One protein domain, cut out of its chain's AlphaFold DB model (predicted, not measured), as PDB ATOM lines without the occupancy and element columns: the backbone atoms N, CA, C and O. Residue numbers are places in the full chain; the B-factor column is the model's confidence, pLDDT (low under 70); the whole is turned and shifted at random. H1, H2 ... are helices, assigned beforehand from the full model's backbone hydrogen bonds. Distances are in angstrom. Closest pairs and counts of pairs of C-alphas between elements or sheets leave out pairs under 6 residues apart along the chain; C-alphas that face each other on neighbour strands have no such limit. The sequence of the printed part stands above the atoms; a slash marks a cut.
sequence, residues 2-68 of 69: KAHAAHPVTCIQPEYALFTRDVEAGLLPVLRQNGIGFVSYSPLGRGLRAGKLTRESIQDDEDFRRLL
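AT A GLANCE: This is residues 2 to 68 of the 69 residues of the protein "Aldo_ket_red domain-containing protein" of Desulfosarcina alkanivorans (UniProt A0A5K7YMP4). There is little regular structure: this is a long, loose rod made mostly of loops, with H1 at one end. From H1 the backbone runs to near residue 18, about midway along the rod, folds back to H2, which lies short of the H1 end, and then runs past residue 18 to a wide loop at the other end, where residues 50 to 56 stick out and H3 follows. The 67 printed residues have three named helices, H1, H2 and H3 in that order, and no named strand; the class is all helix, with 17 residues in named elements. The whole is loose, with a radius of gyration of the C-alphas of 15.7 A and spans of 48 by 20 by 19 A.

IN THESE COORDINATES: H1 is residues 2 to 6, from C-alpha 2 at (101.578, 138.759, 193.387). H2 is residues 27 to 33, 10.2 A long. H3 is residues 64 to 68, ending at C-alpha 68 at (107.440, 109.568, 201.856).

HOW THE PARTS SIT: The three helices are apart from one another. Residues 11 to 12 pair with residues 37 to 38, parallel. In H1 and H2 each O i to N i+4 pair is within hydrogen-bond range; in H3 0 of 1 is, beside 2 of 2 O i to N i+3 pairs.

THE WHOLE: The C-alphas of Ala 6 and Glu 56, the two farthest apart, are 48.8 A apart. Both links are long, 20 and 30 residues. The printed part has no cut, and no printed residue is under 70 in pLDDT.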
ATOM      1  N   LYS A   2     101.326 137.843 194.518       82.44
ATOM      2  CA  LYS A   2     101.578 138.759 193.387       82.44
ATOM      3  C   LYS A   2     100.702 138.466 192.153       82.44
ATOM      4  O   LYS A   2     100.137 139.391 191.593       82.44
ATOM      5  N   ALA A   3     100.514 137.188 191.804       84.62
ATOM      6  CA  ALA A   3      99.598 136.780 190.733       84.62
ATOM      7  C   ALA A   3      98.128 137.133 191.030       84.62
ATOM      8  O   ALA A   3      97.481 137.738 190.190       84.62
ATOM      9  N   HIS A   4      97.636 136.836 192.239       90.56
ATOM     10  CA  HIS A   4      96.265 137.151 192.670       90.56
ATOM     11  C   HIS A   4      95.983 138.665 192.718       90.56
ATOM     12  O   HIS A   4      94.866 139.090 192.455       90.56
ATOM     13  N   ALA A   5      97.003 139.484 193.002       89.81
ATOM     14  CA  ALA A   5      96.906 140.942 192.946       89.81
ATOM     15  C   ALA A   5      96.838 141.489 191.506       89.81
ATOM     16  O   ALA A   5      96.269 142.552 191.290       89.81
ATOM     17  N   ALA A   6      97.417 140.779 190.532       93.81
ATOM     18  CA  ALA A   6      97.364 141.154 189.118       93.81
ATOM     19  C   ALA A   6      96.074 140.668 188.433       93.81
ATOM     20  O   ALA A   6      95.516 141.371 187.595       93.81
ATOM     21  N   HIS A   7      95.600 139.470 188.784       92.62
ATOM     22  CA  HIS A   7      94.344 138.900 188.306       92.62
ATOM     23  C   HIS A   7      93.800 137.881 189.322       92.62
ATOM     24  O   HIS A   7      94.599 137.117 189.870       92.62
ATOM     25  N   PRO A   8      92.475 137.799 189.555       95.69
ATOM     26  CA  PRO A   8      91.909 136.833 190.490       95.69
ATOM     27  C   PRO A   8      92.323 135.393 190.162       95.69
ATOM     28  O   PRO A   8      91.970 134.831 189.129       95.69
ATOM     29  N   VAL A   9      93.086 134.785 191.068       96.44
ATOM     30  CA  VAL A   9      93.419 133.355 191.012       96.44
ATOM     31  C   VAL A   9      92.286 132.567 191.654       96.44
ATOM     32  O   VAL A   9      92.053 132.713 192.852       96.44
ATOM     33  N   THR A  10      91.625 131.709 190.878       97.06
ATOM     34  CA  THR A  10      90.505 130.885 191.360       97.06
ATOM     35  C   THR A  10      90.964 129.706 192.210       97.06
ATOM     36  O   THR A  10      90.314 129.381 193.199       97.06
ATOM     37  N   CYS A  11      92.074 129.048 191.855       97.00
ATOM     38  CA  CYS A  11      92.599 127.917 192.617       97.00
ATOM     39  C   CYS A  11      94.114 127.724 192.461       97.00
ATOM     40  O   CYS A  11      94.725 128.221 191.514       97.00
ATOM     41  N   ILE A  12      94.713 126.978 193.394       96.94
ATOM     42  CA  ILE A  12      96.095 126.480 193.312       96.94
ATOM     43  C   ILE A  12      96.095 124.954 193.459       96.94
ATOM     44  O   ILE A  12      95.303 124.412 194.236       96.94
ATOM     45  N   GLN A  13      96.997 124.277 192.736       97.69
ATOM     46  CA  GLN A  13      97.113 122.816 192.718       97.69
ATOM     47  C   GLN A  13      98.475 122.291 193.228       97.69
ATOM     48  O   GLN A  13      99.334 121.940 192.420       97.69
ATOM     49  N   PRO A  14      98.730 122.251 194.547       96.00
ATOM     50  CA  PRO A  14      99.962 121.692 195.111       96.00
ATOM     51  C   PRO A  14      99.805 120.214 195.522       96.00
ATOM     52  O   PRO A  14      98.703 119.660 195.495       96.00
ATOM     53  N   GLU A  15     100.907 119.573 195.933       95.56
ATOM     54  CA  GLU A  15     100.845 118.238 196.541       95.56
ATOM     55  C   GLU A  15     100.253 118.357 197.933       95.56
ATOM     56  O   GLU A  15     100.641 119.238 198.705       95.56
ATOM     57  N   TYR A  16      99.335 117.454 198.261       96.31
ATOM     58  CA  TYR A  16      98.873 117.306 199.630       96.31
ATOM     59  C   TYR A  16      98.310 115.914 199.855       96.31
ATOM     60  O   TYR A  16      97.364 115.500 199.189       96.31
ATOM     61  N   ALA A  17      98.913 115.200 200.796       94.06
ATOM     62  CA  ALA A  17      98.562 113.844 201.186       94.06
ATOM     63  C   ALA A  17      98.900 113.650 202.670       94.06
ATOM     64  O   ALA A  17      99.538 114.501 203.282       94.06
ATOM     65  N   LEU A  18      98.541 112.505 203.258       90.94
ATOM     66  CA  LEU A  18      98.857 112.220 204.670       90.94
ATOM     67  C   LEU A  18     100.351 112.370 205.017       90.94
ATOM     68  O   LEU A  18     100.665 112.770 206.134       90.94
ATOM     69  N   PHE A  19     101.245 112.070 204.070       87.94
ATOM     70  CA  PHE A  19     102.701 112.142 204.247       87.94
ATOM     71  C   PHE A  19     103.343 113.410 203.660       87.94
ATOM     72  O   PHE A  19     104.526 113.639 203.869       87.94
ATOM     73  N   THR A  20     102.568 114.255 202.975       91.50
ATOM     74  CA  THR A  20     103.056 115.500 202.360       91.50
ATOM     75  C   THR A  20     102.147 116.639 202.797       91.50
ATOM     76  O   THR A  20     101.064 116.826 202.238       91.50
ATOM     77  N   ARG A  21     102.554 117.358 203.849       95.44
ATOM     78  CA  ARG A  21     101.701 118.320 204.577       95.44
ATOM     79  C   ARG A  21     102.317 119.717 204.708       95.44
ATOM     80  O   ARG A  21     101.774 120.558 205.419       95.44
ATOM     81  N   ASP A  22     103.396 120.008 203.983       95.00
ATOM     82  CA  ASP A  22     104.138 121.280 204.049       95.00
ATOM     83  C   ASP A  22     103.258 122.516 203.792       95.00
ATOM     84  O   ASP A  22     103.489 123.604 204.322       95.00
ATOM     85  N   VAL A  23     102.192 122.346 203.005       96.75
ATOM     86  CA  VAL A  23     101.243 123.414 202.667       96.75
ATOM     87  C   VAL A  23     100.421 123.911 203.862       96.75
ATOM     88  O   VAL A  23      99.856 125.001 203.775       96.75
ATOM     89  N   GLU A  24     100.336 123.165 204.967       97.44
ATOM     90  CA  GLU A  24      99.475 123.510 206.106       97.44
ATOM     91  C   GLU A  24      99.921 124.750 206.868       97.44
ATOM     92  O   GLU A  24      99.083 125.576 207.227       97.44
ATOM     93  N   ALA A  25     101.226 124.897 207.097       95.75
ATOM     94  CA  ALA A  25     101.763 125.995 207.898       95.75
ATOM     95  C   ALA A  25     101.819 127.325 207.128       95.75
ATOM     96  O   ALA A  25     101.819 128.390 207.739       95.75
ATOM     97  N   GLY A  26     101.869 127.275 205.792       95.38
ATOM     98  CA  GLY A  26     102.088 128.456 204.954       95.38
ATOM     99  C   GLY A  26     100.985 128.701 203.932       95.38
ATOM    100  O   GLY A  26     100.273 129.702 203.994       95.38
ATOM    101  N   LEU A  27     100.841 127.799 202.961       95.88
ATOM    102  CA  LEU A  27      99.996 128.032 201.791       95.88
ATOM    103  C   LEU A  27      98.497 127.994 202.125       95.88
ATOM    104  O   LEU A  27      97.761 128.892 201.723       95.88
ATOM    105  N   LEU A  28      98.027 126.990 202.869       97.06
ATOM    106  CA  LEU A  28      96.599 126.813 203.155       97.06
ATOM    107  C   LEU A  28      95.959 128.000 203.902       97.06
ATOM    108  O   LEU A  28      94.869 128.413 203.497       97.06
ATOM    109  N   PRO A  29      96.576 128.591 204.947       97.69
ATOM    110  CA  PRO A  29      96.051 129.799 205.584       97.69
ATOM    111  C   PRO A  29      95.909 130.965 204.602       97.69
ATOM    112  O   PRO A  29      94.880 131.640 204.585       97.69
ATOM    113  N   VAL A  30      96.908 131.159 203.740       96.31
ATOM    114  CA  VAL A  30      96.945 132.242 202.750       96.31
ATOM    115  C   VAL A  30      95.812 132.101 201.729       96.31
ATOM    116  O   VAL A  30      95.122 133.080 201.439       96.31
ATOM    117  N   LEU A  31      95.578 130.886 201.219       96.81
ATOM    118  CA  LEU A  31      94.486 130.617 200.277       96.81
ATOM    119  C   LEU A  31      93.114 130.842 200.913       96.81
ATOM    120  O   LEU A  31      92.272 131.513 200.318       96.81
ATOM    121  N   ARG A  32      92.919 130.367 202.152       96.81
ATOM    122  CA  ARG A  32      91.675 130.576 202.911       96.81
ATOM    123  C   ARG A  32      91.370 132.056 203.123       96.81
ATOM    124  O   ARG A  32      90.242 132.472 202.892       96.81
ATOM    125  N   GLN A  33      92.369 132.850 203.512       96.50
ATOM    126  CA  GLN A  33      92.208 134.291 203.738       96.50
ATOM    127  C   GLN A  33      91.784 135.062 202.479       96.50
ATOM    128  O   GLN A  33      91.208 136.136 202.596       96.50
ATOM    129  N   ASN A  34      92.068 134.530 201.288       95.25
ATOM    130  CA  ASN A  34      91.857 135.230 200.017       95.25
ATOM    131  C   ASN A  34      90.757 134.589 199.167       95.25
ATOM    132  O   ASN A  34      90.590 134.953 198.007       95.25
ATOM    133  N   GLY A  35      90.021 133.620 199.721       95.88
ATOM    134  CA  GLY A  35      88.955 132.924 198.999       95.88
ATOM    135  C   GLY A  35      89.448 132.132 197.783       95.88
ATOM    136  O   GLY A  35      88.688 131.929 196.841       95.88
ATOM    137  N   ILE A  36      90.711 131.696 197.782       97.69
ATOM    138  CA  ILE A  36      91.304 130.937 196.676       97.69
ATOM    139  C   ILE A  36      91.085 129.441 196.923       97.69
ATOM    140  O   ILE A  36      91.395 128.922 197.998       97.69
ATOM    141  N   GLY A  37      90.581 128.733 195.914       97.75
ATOM    142  CA  GLY A  37      90.381 127.288 195.954       97.75
ATOM    143  C   GLY A  37      91.688 126.494 196.055       97.75
ATOM    144  O   GLY A  37      92.761 126.934 195.638       97.75
ATOM    145  N   PHE A  38      91.586 125.275 196.573       97.94
ATOM    146  CA  PHE A  38      92.707 124.351 196.712       97.94
ATOM    147  C   PHE A  38      92.351 123.005 196.088       97.94
ATOM    148  O   PHE A  38      91.325 122.419 196.431       97.94
ATOM    149  N   VAL A  39      93.205 122.506 195.197       97.81
ATOM    150  CA  VAL A  39      93.032 121.203 194.544       97.81
ATOM    151  C   VAL A  39      94.299 120.386 194.766       97.81
ATOM    152  O   VAL A  39      95.337 120.692 194.204       97.81
ATOM    153  N   SER A  40      94.262 119.338 195.581       96.69
ATOM    154  CA  SER A  40      95.454 118.506 195.793       96.69
ATOM    155  C   SER A  40      95.767 117.662 194.556       96.69
ATOM    156  O   SER A  40      94.887 116.933 194.085       96.69
ATOM    157  N   TYR A  41      97.017 117.661 194.091       95.62
ATOM    158  CA  TYR A  41      97.521 116.549 193.282       95.62
ATOM    159  C   TYR A  41      98.103 115.452 194.187       95.62
ATOM    160  O   TYR A  41      98.471 115.703 195.335       95.62
ATOM    161  N   SER A  42      98.161 114.219 193.672       93.31
ATOM    162  CA  SER A  42      98.641 113.034 194.405       93.31
ATOM    163  C   SER A  42      98.025 112.824 195.803       93.31
ATOM    164  O   SER A  42      98.748 112.424 196.718       93.31
ATOM    165  N   PRO A  43      96.696 112.983 195.994       93.19
ATOM    166  CA  PRO A  43      96.085 112.925 197.328       93.19
ATOM    167  C   PRO A  43      96.274 111.581 198.048       93.19
ATOM    168  O   PRO A  43      96.246 111.510 199.274       93.19
ATOM    169  N   LEU A  44      96.510 110.504 197.293       92.19
ATOM    170  CA  LEU A  44      96.767 109.163 197.824       92.19
ATOM    171  C   LEU A  44      98.256 108.880 198.087       92.19
ATOM    172  O   LEU A  44      98.659 107.715 198.089       92.19
ATOM    173  N   GLY A  45      99.084 109.916 198.260       88.56
ATOM    174  CA  GLY A  45     100.516 109.764 198.539       88.56
ATOM    175  C   GLY A  45     101.222 108.983 197.436       88.56
ATOM    176  O   GLY A  45     101.900 107.998 197.703       88.56
ATOM    177  N   ARG A  46     100.960 109.351 196.175       89.25
ATOM    178  CA  ARG A  46     101.565 108.713 194.988       89.25
ATOM    179  C   ARG A  46     101.319 107.197 194.899       89.25
ATOM    180  O   ARG A  46     102.156 106.431 194.430       89.25
ATOM    181  N   GLY A  47     100.144 106.768 195.362       86.62
ATOM    182  CA  GLY A  47      99.701 105.373 195.342       86.62
ATOM    183  C   GLY A  47      99.893 104.631 196.666       86.62
ATOM    184  O   GLY A  47      99.251 103.598 196.851       86.62
ATOM    185  N   LEU A  48     100.666 105.175 197.619       85.19
ATOM    186  CA  LEU A  48     100.892 104.569 198.945       85.19
ATOM    187  C   LEU A  48      99.591 104.306 199.715       85.19
ATOM    188  O   LEU A  48      99.507 103.358 200.490       85.19
ATOM    189  N   ARG A  49      98.548 105.108 199.482       82.38
ATOM    190  CA  ARG A  49      97.230 104.952 200.122       82.38
ATOM    191  C   ARG A  49      96.146 104.389 199.205       82.38
ATOM    192  O   ARG A  49      94.986 104.358 199.594       82.38
ATOM    193  N   ALA A  50      96.503 103.891 198.022       85.06
ATOM    194  CA  ALA A  50      95.552 103.237 197.123       85.06
ATOM    195  C   ALA A  50      95.210 101.786 197.536       85.06
ATOM    196  O   ALA A  50      94.393 101.146 196.880       85.06
ATOM    197  N   GLY A  51      95.845 101.253 198.593       81.50
ATOM    198  CA  GLY A  51      95.544  99.935 199.174       81.50
ATOM    199  C   GLY A  51      96.054  98.726 198.382       81.50
ATOM    200  O   GLY A  51      95.744  97.597 198.742       81.50
ATOM    201  N   LYS A  52      96.818  98.946 197.305       82.19
ATOM    202  CA  LYS A  52      97.311  97.888 196.399       82.19
ATOM    203  C   LYS A  52      98.822  97.644 196.471       82.19
ATOM    204  O   LYS A  52      99.308  96.723 195.828       82.19
ATOM    205  N   LEU A  53      99.560  98.486 197.195       84.44
ATOM    206  CA  LEU A  53     101.014  98.388 197.318       84.44
ATOM    207  C   LEU A  53     101.386  97.520 198.524       84.44
ATOM    208  O   LEU A  53     100.831  97.689 199.609       84.44
ATOM    209  N   THR A  54     102.331  96.607 198.323       83.44
ATOM    210  CA  THR A  54     102.963  95.797 199.375       83.44
ATOM    211  C   THR A  54     104.361  96.332 199.693       83.44
ATOM    212  O   THR A  54     104.858  97.230 199.010       83.44
ATOM    213  N   ARG A  55     105.038  95.789 200.708       80.12
ATOM    214  CA  ARG A  55     106.414  96.210 201.028       80.12
ATOM    215  C   ARG A  55     107.381  95.923 199.875       80.12
ATOM    216  O   ARG A  55     108.249  96.735 199.582       80.12
ATOM    217  N   GLU A  56     107.169  94.808 199.189       85.19
ATOM    218  CA  GLU A  56     107.939  94.373 198.022       85.19
ATOM    219  C   GLU A  56     107.744  95.338 196.841       85.19
ATOM    220  O   GLU A  56     108.667  95.566 196.067       85.19
ATOM    221  N   SER A  57     106.567  95.972 196.732       84.31
ATOM    222  CA  SER A  57     106.246  96.906 195.641       84.31
ATOM    223  C   SER A  57     107.021  98.233 195.666       84.31
ATOM    224  O   SER A  57     106.936  98.989 194.698       84.31
ATOM    225  N   ILE A  58     107.741  98.513 196.759       84.38
ATOM    226  CA  ILE A  58     108.580  99.710 196.963       84.38
ATOM    227  C   ILE A  58     109.988  99.341 197.463       84.38
ATOM    228  O   ILE A  58     110.662 100.139 198.119       84.38
ATOM    229  N   GLN A  59     110.414  98.095 197.236       85.31
ATOM    230  CA  GLN A  59     111.679  97.586 197.766       85.31
ATOM    231  C   GLN A  59     112.902  98.132 197.017       85.31
ATOM    232  O   GLN A  59     113.959  98.232 197.637       85.31
ATOM    233  N   ASP A  60     112.738  98.508 195.748       88.44
ATOM    234  CA  ASP A  60     113.778  99.134 194.930       88.44
ATOM    235  C   ASP A  60     114.285 100.427 195.585       88.44
ATOM    236  O   ASP A  60     113.493 101.292 195.965       88.44
ATOM    237  N   ASP A  61     115.601 100.544 195.741       84.44
ATOM    238  CA  ASP A  61     116.234 101.704 196.363       84.44
ATOM    239  C   ASP A  61     116.108 102.969 195.496       84.44
ATOM    240  O   ASP A  61     116.154 104.077 196.033       84.44
ATOM    241  N   GLU A  62     115.867 102.827 194.188       88.94
ATOM    242  CA  GLU A  62     115.581 103.947 193.284       88.94
ATOM    243  C   GLU A  62     114.098 104.378 193.308       88.94
ATOM    244  O   GLU A  62     113.720 105.373 192.678       88.94
ATOM    245  N   ASP A  63     113.233 103.689 194.063       87.62
ATOM    246  CA  ASP A  63     111.834 104.089 194.214       87.62
ATOM    247  C   ASP A  63     111.708 105.355 195.074       87.62
ATOM    248  O   ASP A  63     111.737 105.337 196.308       87.62
ATOM    249  N   PHE A  64     111.477 106.481 194.403       85.75
ATOM    250  CA  PHE A  64     111.316 107.792 195.030       85.75
ATOM    251  C   PHE A  64     110.187 107.853 196.079       85.75
ATOM    252  O   PHE A  64     110.182 108.754 196.921       85.75
ATOM    253  N   ARG A  65     109.215 106.926 196.064       87.44
ATOM    254  CA  ARG A  65     108.125 106.883 197.057       87.44
ATOM    255  C   ARG A  65     108.623 106.503 198.452       87.44
ATOM    256  O   ARG A  65     107.927 106.801 199.418       87.44
ATOM    257  N   ARG A  66     109.827 105.928 198.582       84.69
ATOM    258  CA  ARG A  66     110.482 105.642 199.873       84.69
ATOM    259  C   ARG A  66     110.847 106.898 200.665       84.69
ATOM    260  O   ARG A  66     111.040 106.824 201.869       84.69
ATOM    261  N   LEU A  67     110.903 108.060 200.013       82.12
ATOM    262  CA  LEU A  67     111.119 109.346 200.686       82.12
ATOM    263  C   LEU A  67     109.880 109.832 201.458       82.12
ATOM    264  O   LEU A  67     109.969 110.800 202.207       82.12
ATOM    265  N   LEU A  68     108.721 109.200 201.245       75.94
ATOM    266  CA  LEU A  68     107.440 109.568 201.856       75.94
ATOM    267  C   LEU A  68     107.049 108.654 203.033       75.94
ATOM    268  O   LEU A  68     105.967 108.838 203.592       75.94
TER     269      LEU A  68